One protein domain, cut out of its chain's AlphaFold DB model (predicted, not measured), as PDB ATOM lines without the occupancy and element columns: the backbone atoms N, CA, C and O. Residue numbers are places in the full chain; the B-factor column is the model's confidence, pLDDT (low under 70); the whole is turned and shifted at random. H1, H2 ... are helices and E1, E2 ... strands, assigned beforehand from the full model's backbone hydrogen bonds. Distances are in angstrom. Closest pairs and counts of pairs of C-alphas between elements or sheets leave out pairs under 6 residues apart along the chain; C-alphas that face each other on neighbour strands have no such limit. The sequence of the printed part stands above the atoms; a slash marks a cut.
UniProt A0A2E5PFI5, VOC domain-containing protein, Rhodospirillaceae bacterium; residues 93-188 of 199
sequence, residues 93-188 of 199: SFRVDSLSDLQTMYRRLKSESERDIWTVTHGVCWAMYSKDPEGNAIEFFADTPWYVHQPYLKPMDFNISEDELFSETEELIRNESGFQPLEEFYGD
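Overview. This is residues 93 to 188 of the 199 residues of the protein "VOC domain-containing protein" of Rhodospirillaceae bacterium (UniProt A0A2E5PFI5). A twisted sheet of four strands has the long helix H1 packed along one of its faces, over E4 and E3. Past E4 a long loop, residues 144 to 161, folds back along the edge strand E2 and leads to H2, which only grazes the sheet; H3 sits at one far end of the longest axis, off the sheet. The printed part has 96 residues, with three named helices and four named strands in the order E1 H1 E2 E3 E4 H2 H3, and its class is mixed, helices and strands. The sheet, in the order E1 E4 E3 E2, is mixed. The whole is compact, with a radius of gyration of the C-alphas of 13.6 A and spans of 38 by 26 by 21 A.

Along the chain. In the sheet, E1 is residues 93 to 95, 6.8 A long from C-alpha 93 at (161.031, 183.988, 155.906); E4 is residues 137 to 143, 19.5 A; E3 is residues 125 to 131, 19.2 A; and E2 is residues 118 to 121, 10.3 A. H1, residues 99 to 112, measures 20.2 A and begins at C-alpha 99, (164.372, 197.035, 163.314). H2, residues 162 to 173, measures 16.6 A. H3, residues 182 to 188, measures 10.4 A and ends at C-alpha 188, (183.842, 182.726, 158.752).

Arrangement. E2, E3 and E4 form a meander, each strand the antiparallel neighbour of the one before, with hairpins E2 and E3, and E3 and E4. N 120 and O 127 are 2.8 A apart across E2 and E3, and N 128 and O 140 2.8 A across E4 and E3, within hydrogen-bond range. E1 is parallel to E4 at 27 degrees, with N 94 and O 139 2.8 A apart. E1, H1 and E2 form a split strand-helix-strand unit, two strands that run the same way with E4 and E3 between them; its crossover is right-handed. With H1 on one face, the sheet and helix make two layers. H1 has a height over the sheet of 9.7 A and runs along the strands, at 11 degrees to E3 on the local plane; its closest C-alphas to E4 are Leu 99 and Ala 142, 5.6 A. H2 is close to H1 but not clearly touching, with the C-alphas of Ser 100 and Glu 162 6.5 A apart. H3 is apart from H2 and, only just, from E4, at 8.4 A. In H1, H2 and H3 every O i to N i+4 pair is within hydrogen-bond range.

Size, cuts and confidence. The C-alphas farthest apart, of Glu 114 and Asp 188, are 41.8 A apart. The printed part has no cut. The link E4 to H2 is long, 18 residues; its residues 154 to 155 pair antiparallel with residues 120 to 121 of E2, and its residues 146 to 147 with 180 to 181. The mean pLDDT of the printed part is 96.5, and no printed residue is under 70.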
ATOM      1  N   SER A  93     160.326 182.952 155.146       97.81
ATOM      2  CA  SER A  93     161.031 183.988 155.906       97.81
ATOM      3  C   SER A  93     161.480 185.143 155.021       97.81
ATOM      4  O   SER A  93     162.094 184.927 153.972       97.81
ATOM      5  N   PHE A  94     161.177 186.364 155.457       98.31
ATOM      6  CA  PHE A  94     161.456 187.610 154.755       98.31
ATOM      7  C   PHE A  94     162.335 188.511 155.622       98.31
ATOM      8  O   PHE A  94     161.975 188.884 156.738       98.31
ATOM      9  N   ARG A  95     163.502 188.881 155.093       98.12
ATOM     10  CA  ARG A  95     164.377 189.859 155.741       98.12
ATOM     11  C   ARG A  95     163.885 191.267 155.422       98.12
ATOM     12  O   ARG A  95     163.594 191.555 154.263       98.12
ATOM     13  N   VAL A  96     163.840 192.126 156.431       98.31
ATOM     14  CA  VAL A  96     163.656 193.575 156.282       98.31
ATOM     15  C   VAL A  96     164.952 194.304 156.640       98.31
ATOM     16  O   VAL A  96     165.818 193.740 157.311       98.31
ATOM     17  N   ASP A  97     165.088 195.548 156.185       97.19
ATOM     18  CA  ASP A  97     166.357 196.284 156.249       97.19
ATOM     19  C   ASP A  97     166.744 196.723 157.668       97.19
ATOM     20  O   ASP A  97     167.929 196.859 157.975       97.19
ATOM     21  N   SER A  98     165.760 196.949 158.544       98.31
ATOM     22  CA  SER A  98     165.994 197.496 159.881       98.31
ATOM     23  C   SER A  98     164.972 197.036 160.923       98.31
ATOM     24  O   SER A  98     163.884 196.550 160.600       98.31
ATOM     25  N   LEU A  99     165.304 197.241 162.204       98.38
ATOM     26  CA  LEU A  99     164.372 197.035 163.314       98.38
ATOM     27  C   LEU A  99     163.137 197.944 163.187       98.38
ATOM     28  O   LEU A  99     162.012 197.502 163.430       98.38
ATOM     29  N   SER A 100     163.327 199.182 162.726       98.31
ATOM     30  CA  SER A 100     162.242 200.123 162.429       98.31
ATOM     31  C   SER A 100     161.272 199.605 161.361       98.31
ATOM     32  O   SER A 100     160.045 199.678 161.523       98.31
ATOM     33  N   ASP A 101     161.803 199.033 160.277       98.38
ATOM     34  CA  ASP A 101     160.991 198.430 159.215       98.38
ATOM     35  C   ASP A 101     160.241 197.202 159.730       98.38
ATOM     36  O   ASP A 101     159.061 197.022 159.421       98.38
ATOM     37  N   LEU A 102     160.875 196.405 160.596       98.62
ATOM     38  CA  LEU A 102     160.238 195.260 161.240       98.62
ATOM     39  C   LEU A 102     159.058 195.689 162.121       98.62
ATOM     40  O   LEU A 102     157.964 195.135 161.995       98.62
ATOM     41  N   GLN A 103     159.229 196.716 162.960       98.38
ATOM     42  CA  GLN A 103     158.135 197.285 163.760       98.38
ATOM     43  C   GLN A 103     157.034 197.903 162.883       98.38
ATOM     44  O   GLN A 103     155.849 197.866 163.230       98.38
ATOM     45  N   THR A 104     157.391 198.464 161.728       97.94
ATOM     46  CA  THR A 104     156.420 198.990 160.760       97.94
ATOM     47  C   THR A 104     155.610 197.871 160.115       97.94
ATOM     48  O   THR A 104     154.382 197.976 160.054       97.94
ATOM     49  N   MET A 105     156.252 196.773 159.716       97.81
ATOM     50  CA  MET A 105     155.562 195.587 159.208       97.81
ATOM     51  C   MET A 105     154.679 194.948 160.289       97.81
ATOM     52  O   MET A 105     153.547 194.564 160.000       97.81
ATOM     53  N   TYR A 106     155.136 194.909 161.546       97.50
ATOM     54  CA  TYR A 106     154.340 194.441 162.690       97.50
ATOM     55  C   TYR A 106     153.023 195.216 162.813       97.50
ATOM     56  O   TYR A 106     151.944 194.622 162.871       97.50
ATOM     57  N   ARG A 107     153.091 196.554 162.780       96.38
ATOM     58  CA  ARG A 107     151.901 197.418 162.808       96.38
ATOM     59  C   ARG A 107     151.002 197.202 161.591       96.38
ATOM     60  O   ARG A 107     149.785 197.160 161.755       96.38
ATOM     61  N   ARG A 108     151.584 197.036 160.396       96.00
ATOM     62  CA  ARG A 108     150.836 196.751 159.161       96.00
ATOM     63  C   ARG A 108     150.037 195.456 159.289       96.00
ATOM     64  O   ARG A 108     148.822 195.485 159.117       96.00
ATOM     65  N   LEU A 109     150.677 194.350 159.669       95.19
ATOM     66  CA  LEU A 109     150.007 193.054 159.834       95.19
ATOM     67  C   LEU A 109     148.883 193.113 160.874       95.19
ATOM     68  O   LEU A 109     147.785 192.622 160.616       95.19
ATOM     69  N   LYS A 110     149.132 193.778 162.008       93.31
ATOM     70  CA  LYS A 110     148.136 193.974 163.070       93.31
ATOM     71  C   LYS A 110     146.917 194.775 162.599       93.31
ATOM     72  O   LYS A 110     145.832 194.596 163.136       93.31
ATOM     73  N   SER A 111     147.087 195.664 161.617       92.69
ATOM     74  CA  SER A 111     145.986 196.460 161.060       92.69
ATOM     75  C   SER A 111     145.154 195.730 160.005       92.69
ATOM     76  O   SER A 111     144.003 196.097 159.797       92.69
ATOM     77  N   GLU A 112     145.704 194.698 159.358       87.88
ATOM     78  CA  GLU A 112     145.008 193.973 158.286       87.88
ATOM     79  C   GLU A 112     144.041 192.905 158.798       87.88
ATOM     80  O   GLU A 112     143.101 192.522 158.102       87.88
ATOM     81  N   SER A 113     144.276 192.370 159.996       82.25
ATOM     82  CA  SER A 113     143.468 191.278 160.543       82.25
ATOM     83  C   SER A 113     143.773 191.020 162.015       82.25
ATOM     84  O   SER A 113     144.868 191.311 162.485       82.25
ATOM     85  N   GLU A 114     142.849 190.349 162.702       83.88
ATOM     86  CA  GLU A 114     143.005 189.841 164.077       83.88
ATOM     87  C   GLU A 114     143.950 188.618 164.163       83.88
ATOM     88  O   GLU A 114     143.768 187.732 164.996       83.88
ATOM     89  N   ARG A 115     144.925 188.497 163.251       87.38
ATOM     90  CA  ARG A 115     145.860 187.364 163.227       87.38
ATOM     91  C   ARG A 115     146.805 187.438 164.418       87.38
ATOM     92  O   ARG A 115     147.305 188.507 164.763       87.38
ATOM     93  N   ASP A 116     147.129 186.272 164.968       91.94
ATOM     94  CA  ASP A 116     148.182 186.155 165.967       91.94
ATOM     95  C   ASP A 116     149.537 186.529 165.351       91.94
ATOM     96  O   ASP A 116     149.917 186.045 164.276       91.94
ATOM     97  N   ILE A 117     150.276 187.388 166.052       96.25
ATOM     98  CA  ILE A 117     151.649 187.751 165.709       96.25
ATOM     99  C   ILE A 117     152.522 187.455 166.920       96.25
ATOM    100  O   ILE A 117     152.332 188.030 167.992       96.25
ATOM    101  N   TRP A 118     153.483 186.556 166.744       97.06
ATOM    102  CA  TRP A 118     154.430 186.185 167.781       97.06
ATOM    103  C   TRP A 118     155.770 186.867 167.543       97.06
ATOM    104  O   TRP A 118     156.446 186.572 166.564       97.06
ATOM    105  N   THR A 119     156.145 187.774 168.436       98.38
ATOM    106  CA  THR A 119     157.373 188.572 168.360       98.38
ATOM    107  C   THR A 119     158.446 187.996 169.278       98.38
ATOM    108  O   THR A 119     158.208 187.724 170.459       98.38
ATOM    109  N   VAL A 120     159.639 187.783 168.731       98.56
ATOM    110  CA  VAL A 120     160.753 187.117 169.411       98.56
ATOM    111  C   VAL A 120     162.099 187.715 169.005       98.56
ATOM    112  O   VAL A 120     162.217 188.481 168.051       98.56
ATOM    113  N   THR A 121     163.145 187.318 169.718       98.50
ATOM    114  CA  THR A 121     164.527 187.417 169.265       98.50
ATOM    115  C   THR A 121     165.159 186.031 169.256       98.50
ATOM    116  O   THR A 121     164.987 185.240 170.191       98.50
ATOM    117  N   HIS A 122     165.921 185.756 168.202       98.19
ATOM    118  CA  HIS A 122     166.856 184.636 168.137       98.19
ATOM    119  C   HIS A 122     168.271 185.059 168.555       98.19
ATOM    120  O   HIS A 122     169.226 184.314 168.356       98.19
ATOM    121  N   GLY A 123     168.437 186.267 169.101       97.69
ATOM    122  CA  GLY A 123     169.717 186.898 169.413       97.69
ATOM    123  C   GLY A 123     170.478 187.355 168.168       97.69
ATOM    124  O   GLY A 123     170.977 188.470 168.152       97.69
ATOM    125  N   VAL A 124     170.484 186.543 167.105       97.81
ATOM    126  CA  VAL A 124     171.016 186.887 165.774       97.81
ATOM    127  C   VAL A 124     170.077 187.785 164.956       97.81
ATOM    128  O   VAL A 124     170.517 188.526 164.085       97.81
ATOM    129  N   CYS A 125     168.777 187.736 165.242       98.50
ATOM    130  CA  CYS A 125     167.767 188.585 164.623       98.50
ATOM    131  C   CYS A 125     166.619 188.875 165.597       98.50
ATOM    132  O   CYS A 125     166.320 188.070 166.488       98.50
ATOM    133  N   TRP A 126     165.957 190.013 165.400       98.75
ATOM    134  CA  TRP A 126     164.579 190.213 165.841       98.75
ATOM    135  C   TRP A 126     163.660 189.615 164.793       98.75
ATOM    136  O   TRP A 126     163.856 189.862 163.605       98.75
ATOM    137  N   ALA A 127     162.659 188.859 165.218       98.62
ATOM    138  CA  ALA A 127     161.743 188.195 164.310       98.62
ATOM    139  C   ALA A 127     160.302 188.320 164.791       98.62
ATOM    140  O   ALA A 127     160.015 188.430 165.986       98.62
ATOM    141  N   MET A 128     159.378 188.261 163.844       98.06
ATOM    142  CA  MET A 128     157.976 188.022 164.124       98.06
ATOM    143  C   MET A 128     157.431 186.929 163.221       98.06
ATOM    144  O   MET A 128     157.754 186.872 162.036       98.06
ATOM    145  N   TYR A 129     156.561 186.104 163.786       97.38
ATOM    146  CA  TYR A 129     155.858 185.043 163.088       97.38
ATOM    147  C   TYR A 129     154.371 185.347 163.041       97.38
ATOM    148  O   TYR A 129     153.770 185.719 164.049       97.38
ATOM    149  N   SER A 130     153.761 185.142 161.882       95.94
ATOM    150  CA  SER A 130     152.310 185.154 161.717       95.94
ATOM    151  C   SER A 130     151.913 184.126 160.658       95.94
ATOM    152  O   SER A 130     152.688 183.220 160.339       95.94
ATOM    153  N   LYS A 131     150.697 184.232 160.127       94.81
ATOM    154  CA  LYS A 131     150.191 183.369 159.063       94.81
ATOM    155  C   LYS A 131     149.662 184.192 157.901       94.81
ATOM    156  O   LYS A 131     149.044 185.234 158.113       94.81
ATOM    157  N   ASP A 132     149.842 183.685 156.692       95.44
ATOM    158  CA  ASP A 132     149.137 184.198 155.520       95.44
ATOM    159  C   ASP A 132     147.630 183.819 155.560       95.44
ATOM    160  O   ASP A 132     147.181 183.147 156.502       95.44
ATOM    161  N   PRO A 133     146.800 184.284 154.604       95.00
ATOM    162  CA  PRO A 133     145.363 184.015 154.570       95.00
ATOM    163  C   PRO A 133     144.975 182.542 154.650       95.00
ATOM    164  O   PRO A 133     143.949 182.229 155.248       95.00
ATOM    165  N   GLU A 134     145.812 181.648 154.130       93.31
ATOM    166  CA  GLU A 134     145.574 180.205 154.129       93.31
ATOM    167  C   GLU A 134     146.282 179.453 155.260       93.31
ATOM    168  O   GLU A 134     146.276 178.217 155.300       93.31
ATOM    169  N   GLY A 135     146.875 180.183 156.201       91.12
ATOM    170  CA  GLY A 135     147.463 179.610 157.398       91.12
ATOM    171  C   GLY A 135     148.916 179.167 157.246       91.12
ATOM    172  O   GLY A 135     149.446 178.595 158.205       91.12
ATOM    173  N   ASN A 136     149.579 179.419 156.108       93.00
ATOM    174  CA  ASN A 136     151.012 179.147 156.002       93.00
ATOM    175  C   ASN A 136     151.753 180.112 156.920       93.00
ATOM    176  O   ASN A 136     151.489 181.315 156.918       93.00
ATOM    177  N   ALA A 137     152.679 179.589 157.715       94.31
ATOM    178  CA  ALA A 137     153.463 180.439 158.588       94.31
ATOM    179  C   ALA A 137     154.406 181.320 157.758       94.31
ATOM    180  O   ALA A 137     155.063 180.857 156.820       94.31
ATOM    181  N   ILE A 138     154.482 182.585 158.140       97.06
ATOM    182  CA  ILE A 138     155.386 183.572 157.565       97.06
ATOM    183  C   ILE A 138     156.192 184.215 158.689       97.06
ATOM    184  O   ILE A 138     155.689 184.408 159.798       97.06
ATOM    185  N   GLU A 139     157.442 184.529 158.397       98.38
ATOM    186  CA  GLU A 139     158.388 185.187 159.282       98.38
ATOM    187  C   GLU A 139     158.865 186.477 158.628       98.38
ATOM    188  O   GLU A 139     159.197 186.498 157.443       98.38
ATOM    189  N   PHE A 140     158.947 187.537 159.422       98.69
ATOM    190  CA  PHE A 140     159.709 188.730 159.080       98.69
ATOM    191  C   PHE A 140     160.806 188.908 160.108       98.69
ATOM    192  O   PHE A 140     160.537 188.769 161.302       98.69
ATOM    193  N   PHE A 141     162.016 189.242 159.671       98.81
ATOM    194  CA  PHE A 141     163.116 189.463 160.598       98.81
ATOM    195  C   PHE A 141     164.060 190.574 160.152       98.81
ATOM    196  O   PHE A 141     164.248 190.816 158.961       98.81
ATOM    197  N   ALA A 142     164.677 191.213 161.139       98.75
ATOM    198  CA  ALA A 142     165.793 192.132 160.975       98.75
ATOM    199  C   ALA A 142     166.996 191.566 161.732       98.75
ATOM    200  O   ALA A 142     166.852 191.094 162.864       98.75
ATOM    201  N   ASP A 143     168.172 191.588 161.109       98.38
ATOM    202  CA  ASP A 143     169.407 191.145 161.754       98.38
ATOM    203  C   ASP A 143     169.720 192.051 162.962       98.38
ATOM    204  O   ASP A 143     169.539 193.270 162.905       98.38
ATOM    205  N   THR A 144     170.195 191.465 164.062       98.25
ATOM    206  CA  THR A 144     170.823 192.256 165.130       98.25
ATOM    207  C   THR A 144     172.308 192.469 164.798       98.25
ATOM    208  O   THR A 144     172.867 191.762 163.958       98.25
ATOM    209  N   PRO A 145     173.019 193.387 165.473       98.19
ATOM    210  CA  PRO A 145     174.475 193.493 165.339       98.19
ATOM    211  C   PRO A 145     175.262 192.318 165.941       98.19
ATOM    212  O   PRO A 145     176.493 192.298 165.862       98.19
ATOM    213  N   TRP A 146     174.589 191.357 166.575       98.38
ATOM    214  CA  TRP A 146     175.213 190.329 167.398       98.38
ATOM    215  C   TRP A 146     174.876 188.930 166.893       98.38
ATOM    216  O   TRP A 146     173.886 188.688 166.215       98.38
ATOM    217  N   TYR A 147     175.707 187.972 167.263       98.12
ATOM    218  CA  TYR A 147     175.456 186.555 167.079       98.12
ATOM    219  C   TYR A 147     175.528 185.860 168.432       98.12
ATOM    220  O   TYR A 147     176.396 186.171 169.238       98.12
ATOM    221  N   VAL A 148     174.652 184.879 168.640       98.25
ATOM    222  CA  VAL A 148     174.710 183.908 169.739       98.25
ATOM    223  C   VAL A 148     174.431 182.512 169.190       98.25
ATOM    224  O   VAL A 148     173.841 182.353 168.115       98.25
ATOM    225  N   HIS A 149     174.851 181.477 169.914       97.38
ATOM    226  CA  HIS A 149     174.619 180.095 169.506       97.38
ATOM    227  C   HIS A 149     173.127 179.760 169.431       97.38
ATOM    228  O   HIS A 149     172.362 180.015 170.357       97.38
ATOM    229  N   GLN A 150     172.743 179.111 168.333       96.19
ATOM    230  CA  GLN A 150     171.400 178.571 168.135       96.19
ATOM    231  C   GLN A 150     171.291 177.130 168.673       96.19
ATOM    232  O   GLN A 150     172.284 176.394 168.637       96.19
ATOM    233  N   PRO A 151     170.098 176.677 169.109       95.56
ATOM    234  CA  PRO A 151     168.827 177.406 169.120       95.56
ATOM    235  C   PRO A 151     168.729 178.400 170.285       95.56
ATOM    236  O   PRO A 151     168.921 178.030 171.441       95.56
ATOM    237  N   TYR A 152     168.364 179.640 169.975       97.44
ATOM    238  CA  TYR A 152     168.042 180.677 170.949       97.44
ATOM    239  C   TYR A 152     166.683 181.271 170.607       97.44
ATOM    240  O   TYR A 152     166.404 181.510 169.438       97.44
ATOM    241  N   LEU A 153     165.824 181.484 171.601       97.25
ATOM    242  CA  LEU A 153     164.519 182.103 171.394       97.25
ATOM    243  C   LEU A 153     164.044 182.741 172.693       97.25
ATOM    244  O   LEU A 153     163.920 182.055 173.715       97.25
ATOM    245  N   LYS A 154     163.736 184.036 172.647       98.00
ATOM    246  CA  LYS A 154     163.064 184.762 173.732       98.00
ATOM    247  C   LYS A 154     161.953 185.649 173.172       98.00
ATOM    248  O   LYS A 154     162.126 186.183 172.081       98.00
ATOM    249  N   PRO A 155     160.812 185.788 173.868       98.06
ATOM    250  CA  PRO A 155     159.767 186.721 173.460       98.06
ATOM    251  C   PRO A 155     160.268 188.165 173.551       98.06
ATOM    252  O   PRO A 155     161.058 188.473 174.439       98.06
ATOM    253  N   MET A 156     159.773 189.028 172.666       97.19
ATOM    254  CA  MET A 156     160.066 190.466 172.656       97.19
ATOM    255  C   MET A 156     158.770 191.264 172.530       97.19
ATOM    256  O   MET A 156     157.847 190.812 171.851       97.19
ATOM    257  N   ASP A 157     158.695 192.452 173.128       97.06
ATOM    258  CA  ASP A 157     157.588 193.384 172.890       97.06
ATOM    259  C   ASP A 157     157.952 194.345 171.754       97.06
ATOM    260  O   ASP A 157     158.919 195.087 171.845       97.06
ATOM    261  N   PHE A 158     157.192 194.341 170.660       97.56
ATOM    262  CA  PHE A 158     157.420 195.267 169.542       97.56
ATOM    263  C   PHE A 158     156.613 196.571 169.665       97.56
ATOM    264  O   PHE A 158     156.624 197.382 168.739       97.56
ATOM    265  N   ASN A 159     155.902 196.793 170.777       96.69
ATOM    266  CA  ASN A 159     155.145 198.026 171.028       96.69
ATOM    267  C   ASN A 159     155.963 199.114 171.748       96.69
ATOM    268  O   ASN A 159     155.479 200.241 171.867       96.69
ATOM    269  N   ILE A 160     157.178 198.800 172.202       97.88
ATOM    270  CA  ILE A 160     158.120 199.762 172.792       97.88
ATOM    271  C   ILE A 160     158.946 200.483 171.716       97.88
ATOM    272  O   ILE A 160     158.864 200.175 170.522       97.88
ATOM    273  N   SER A 161     159.730 201.478 172.131       98.19
ATOM    274  CA  SER A 161     160.590 202.232 171.211       98.19
ATOM    275  C   SER A 161     161.720 201.372 170.632       98.19
ATOM    276  O   SER A 161     162.144 200.397 171.247       98.19
ATOM    277  N   GLU A 162     162.218 201.739 169.447       97.88
ATOM    278  CA  GLU A 162     163.332 201.041 168.789       97.88
ATOM    279  C   GLU A 162     164.593 201.002 169.671       97.88
ATOM    280  O   GLU A 162     165.180 199.937 169.846       97.88
ATOM    281  N   ASP A 163     164.954 202.131 170.291       98.44
ATOM    282  CA  ASP A 163     166.122 202.244 171.179       98.44
ATOM    283  C   ASP A 163     166.006 201.345 172.421       98.44
ATOM    284  O   ASP A 163     166.982 200.724 172.852       98.44
ATOM    285  N   GLU A 164     164.806 201.269 173.002       98.38
ATOM    286  CA  GLU A 164     164.521 200.419 174.160       98.38
ATOM    287  C   GLU A 164     164.601 198.943 173.770       98.38
ATOM    288  O   GLU A 164     165.340 198.188 174.396       98.38
ATOM    289  N   LEU A 165     163.954 198.555 172.666       98.19
ATOM    290  CA  LEU A 165     163.981 197.186 172.150       98.19
ATOM    291  C   LEU A 165     165.406 196.722 171.817       98.19
ATOM    292  O   LEU A 165     165.790 195.591 172.132       98.19
ATOM    293  N   PHE A 166     166.205 197.598 171.207       98.56
ATOM    294  CA  PHE A 166     167.613 197.346 170.917       98.56
ATOM    295  C   PHE A 166     168.418 197.112 172.200       98.56
ATOM    296  O   PHE A 166     169.136 196.114 172.310       98.56
ATOM    297  N   SER A 167     168.268 198.008 173.180       98.25
ATOM    298  CA  SER A 167     169.001 197.959 174.450       98.25
ATOM    299  C   SER A 167     168.641 196.722 175.275       98.25
ATOM    300  O   SER A 167     169.537 196.022 175.748       98.25
ATOM    301  N   GLU A 168     167.345 196.408 175.389       98.00
ATOM    302  CA  GLU A 168     166.862 195.200 176.070       98.00
ATOM    303  C   GLU A 168     167.419 193.933 175.423       98.00
ATOM    304  O   GLU A 168     167.817 192.995 176.113       98.00
ATOM    305  N   THR A 169     167.491 193.912 174.090       98.25
ATOM    306  CA  THR A 169     168.031 192.764 173.358       98.25
ATOM    307  C   THR A 169     169.511 192.576 173.640       98.25
ATOM    308  O   THR A 169     169.929 191.454 173.918       98.25
ATOM    309  N   GLU A 170     170.310 193.646 173.601       98.19
ATOM    310  CA  GLU A 170     171.740 193.545 173.893       98.19
ATOM    311  C   GLU A 170     171.984 193.051 175.322       98.19
ATOM    312  O   GLU A 170     172.788 192.141 175.533       98.19
ATOM    313  N   GLU A 171     171.284 193.623 176.306       98.06
ATOM    314  CA  GLU A 171     171.403 193.217 177.708       98.06
ATOM    315  C   GLU A 171     171.042 191.739 177.897       98.06
ATOM    316  O   GLU A 171     171.768 191.001 178.572       98.06
ATOM    317  N   LEU A 172     169.969 191.296 177.240       97.69
ATOM    318  CA  LEU A 172     169.482 189.924 177.284       97.69
ATOM    319  C   LEU A 172     170.503 188.916 176.739       97.69
ATOM    320  O   LEU A 172     170.626 187.823 177.294       97.69
ATOM    321  N   ILE A 173     171.229 189.258 175.670       98.00
ATOM    322  CA  ILE A 173     172.075 188.293 174.950       98.00
ATOM    323  C   ILE A 173     173.579 188.434 175.218       98.00
ATOM    324  O   ILE A 173     174.333 187.522 174.886       98.00
ATOM    325  N   ARG A 174     174.048 189.531 175.833       97.50
ATOM    326  CA  ARG A 174     175.491 189.811 176.029       97.50
ATOM    327  C   ARG A 174     176.246 188.696 176.757       97.50
ATOM    328  O   ARG A 174     177.437 188.507 176.527       97.50
ATOM    329  N   ASN A 175     175.568 187.984 177.653       96.19
ATOM    330  CA  ASN A 175     176.162 186.911 178.455       96.19
ATOM    331  C   ASN A 175     175.851 185.506 177.914       96.19
ATOM    332  O   ASN A 175     176.181 184.512 178.564       96.19
ATOM    333  N   GLU A 176     175.203 185.411 176.755       97.94
ATOM    334  CA  GLU A 176     174.845 184.137 176.142       97.94
ATOM    335  C   GLU A 176     176.035 183.492 175.424       97.94
ATOM    336  O   GLU A 176     177.016 184.129 175.028       97.94
ATOM    337  N   SER A 177     175.951 182.174 175.256       97.12
ATOM    338  CA  SER A 177     177.014 181.397 174.620       97.12
ATOM    339  C   SER A 177     177.222 181.818 173.164       97.12
ATOM    340  O   SER A 177     176.279 181.865 172.373       97.12
ATOM    341  N   GLY A 178     178.478 182.080 172.802       95.75
ATOM    342  CA  GLY A 178     178.857 182.474 171.448       95.75
ATOM    343  C   GLY A 178     178.597 183.940 171.110       95.75
ATOM    344  O   GLY A 178     178.684 184.264 169.930       95.75
ATOM    345  N   PHE A 179     178.296 184.793 172.101       97.81
ATOM    346  CA  PHE A 179     178.151 186.237 171.899       97.81
ATOM    347  C   PHE A 179     179.378 186.831 171.190       97.81
ATOM    348  O   PHE A 179     180.484 186.831 171.734       97.81
ATOM    349  N   GLN A 180     179.172 187.324 169.970       97.38
ATOM    350  CA  GLN A 180     180.173 187.999 169.134       97.38
ATOM    351  C   GLN A 180     179.471 188.959 168.156       97.38
ATOM    352  O   GLN A 180     178.262 188.825 167.951       97.38
ATOM    353  N   PRO A 181     180.176 189.915 167.526       97.75
ATOM    354  CA  PRO A 181     179.615 190.695 166.425       97.75
ATOM    355  C   PRO A 181     179.142 189.794 165.274       97.75
ATOM    356  O   PRO A 181     179.839 188.860 164.875       97.75
ATOM    357  N   LEU A 182     177.974 190.084 164.698       96.62
ATOM    358  CA  LEU A 182     177.401 189.277 163.612       96.62
ATOM    359  C   LEU A 182     178.317 189.211 162.374       96.62
ATOM    360  O   LEU A 182     178.393 188.188 161.689       96.62
ATOM    361  N   GLU A 183     179.057 190.285 162.104       95.81
ATOM    362  CA  GLU A 183     180.017 190.352 161.000       95.81
ATOM    363  C   GLU A 183     181.138 189.309 161.116       95.81
ATOM    364  O   GLU A 183     181.558 188.758 160.096       95.81
ATOM    365  N   GLU A 184     181.586 188.982 162.335       94.69
ATOM    366  CA  GLU A 184     182.620 187.963 162.563       94.69
ATOM    367  C   GLU A 184     182.110 186.578 162.149       94.69
ATOM    368  O   GLU A 184     182.763 185.871 161.375       94.69
ATOM    369  N   PHE A 185     180.877 186.238 162.542       94.25
ATOM    370  CA  PHE A 185     180.224 184.997 162.122       94.25
ATOM    371  C   PHE A 185     180.105 184.892 160.590       94.25
ATOM    372  O   PHE A 185     180.420 183.850 159.999       94.25
ATOM    373  N   TYR A 186     179.667 185.962 159.917       92.69
ATOM    374  CA  TYR A 186     179.551 185.953 158.456       92.69
ATOM    375  C   TYR A 186     180.911 185.919 157.752       92.69
ATOM    376  O   TYR A 186     181.022 185.288 156.696       92.69
ATOM    377  N   GLY A 187     181.950 186.526 158.329       91.12
ATOM    378  CA  GLY A 187     183.327 186.425 157.842       91.12
ATOM    379  C   GLY A 187     183.790 184.971 157.719       91.12
ATOM    380  O   GLY A 187     184.284 184.558 156.665       91.12
ATOM    381  N   ASP A 188     183.527 184.160 158.743       88.00
ATOM    382  CA  ASP A 188     183.842 182.726 158.752       88.00
ATOM    383  C   ASP A 188     182.974 181.910 157.783       88.00
ATOM    384  O   ASP A 188     183.397 180.886 157.225       88.00
TER     385      ASP A 188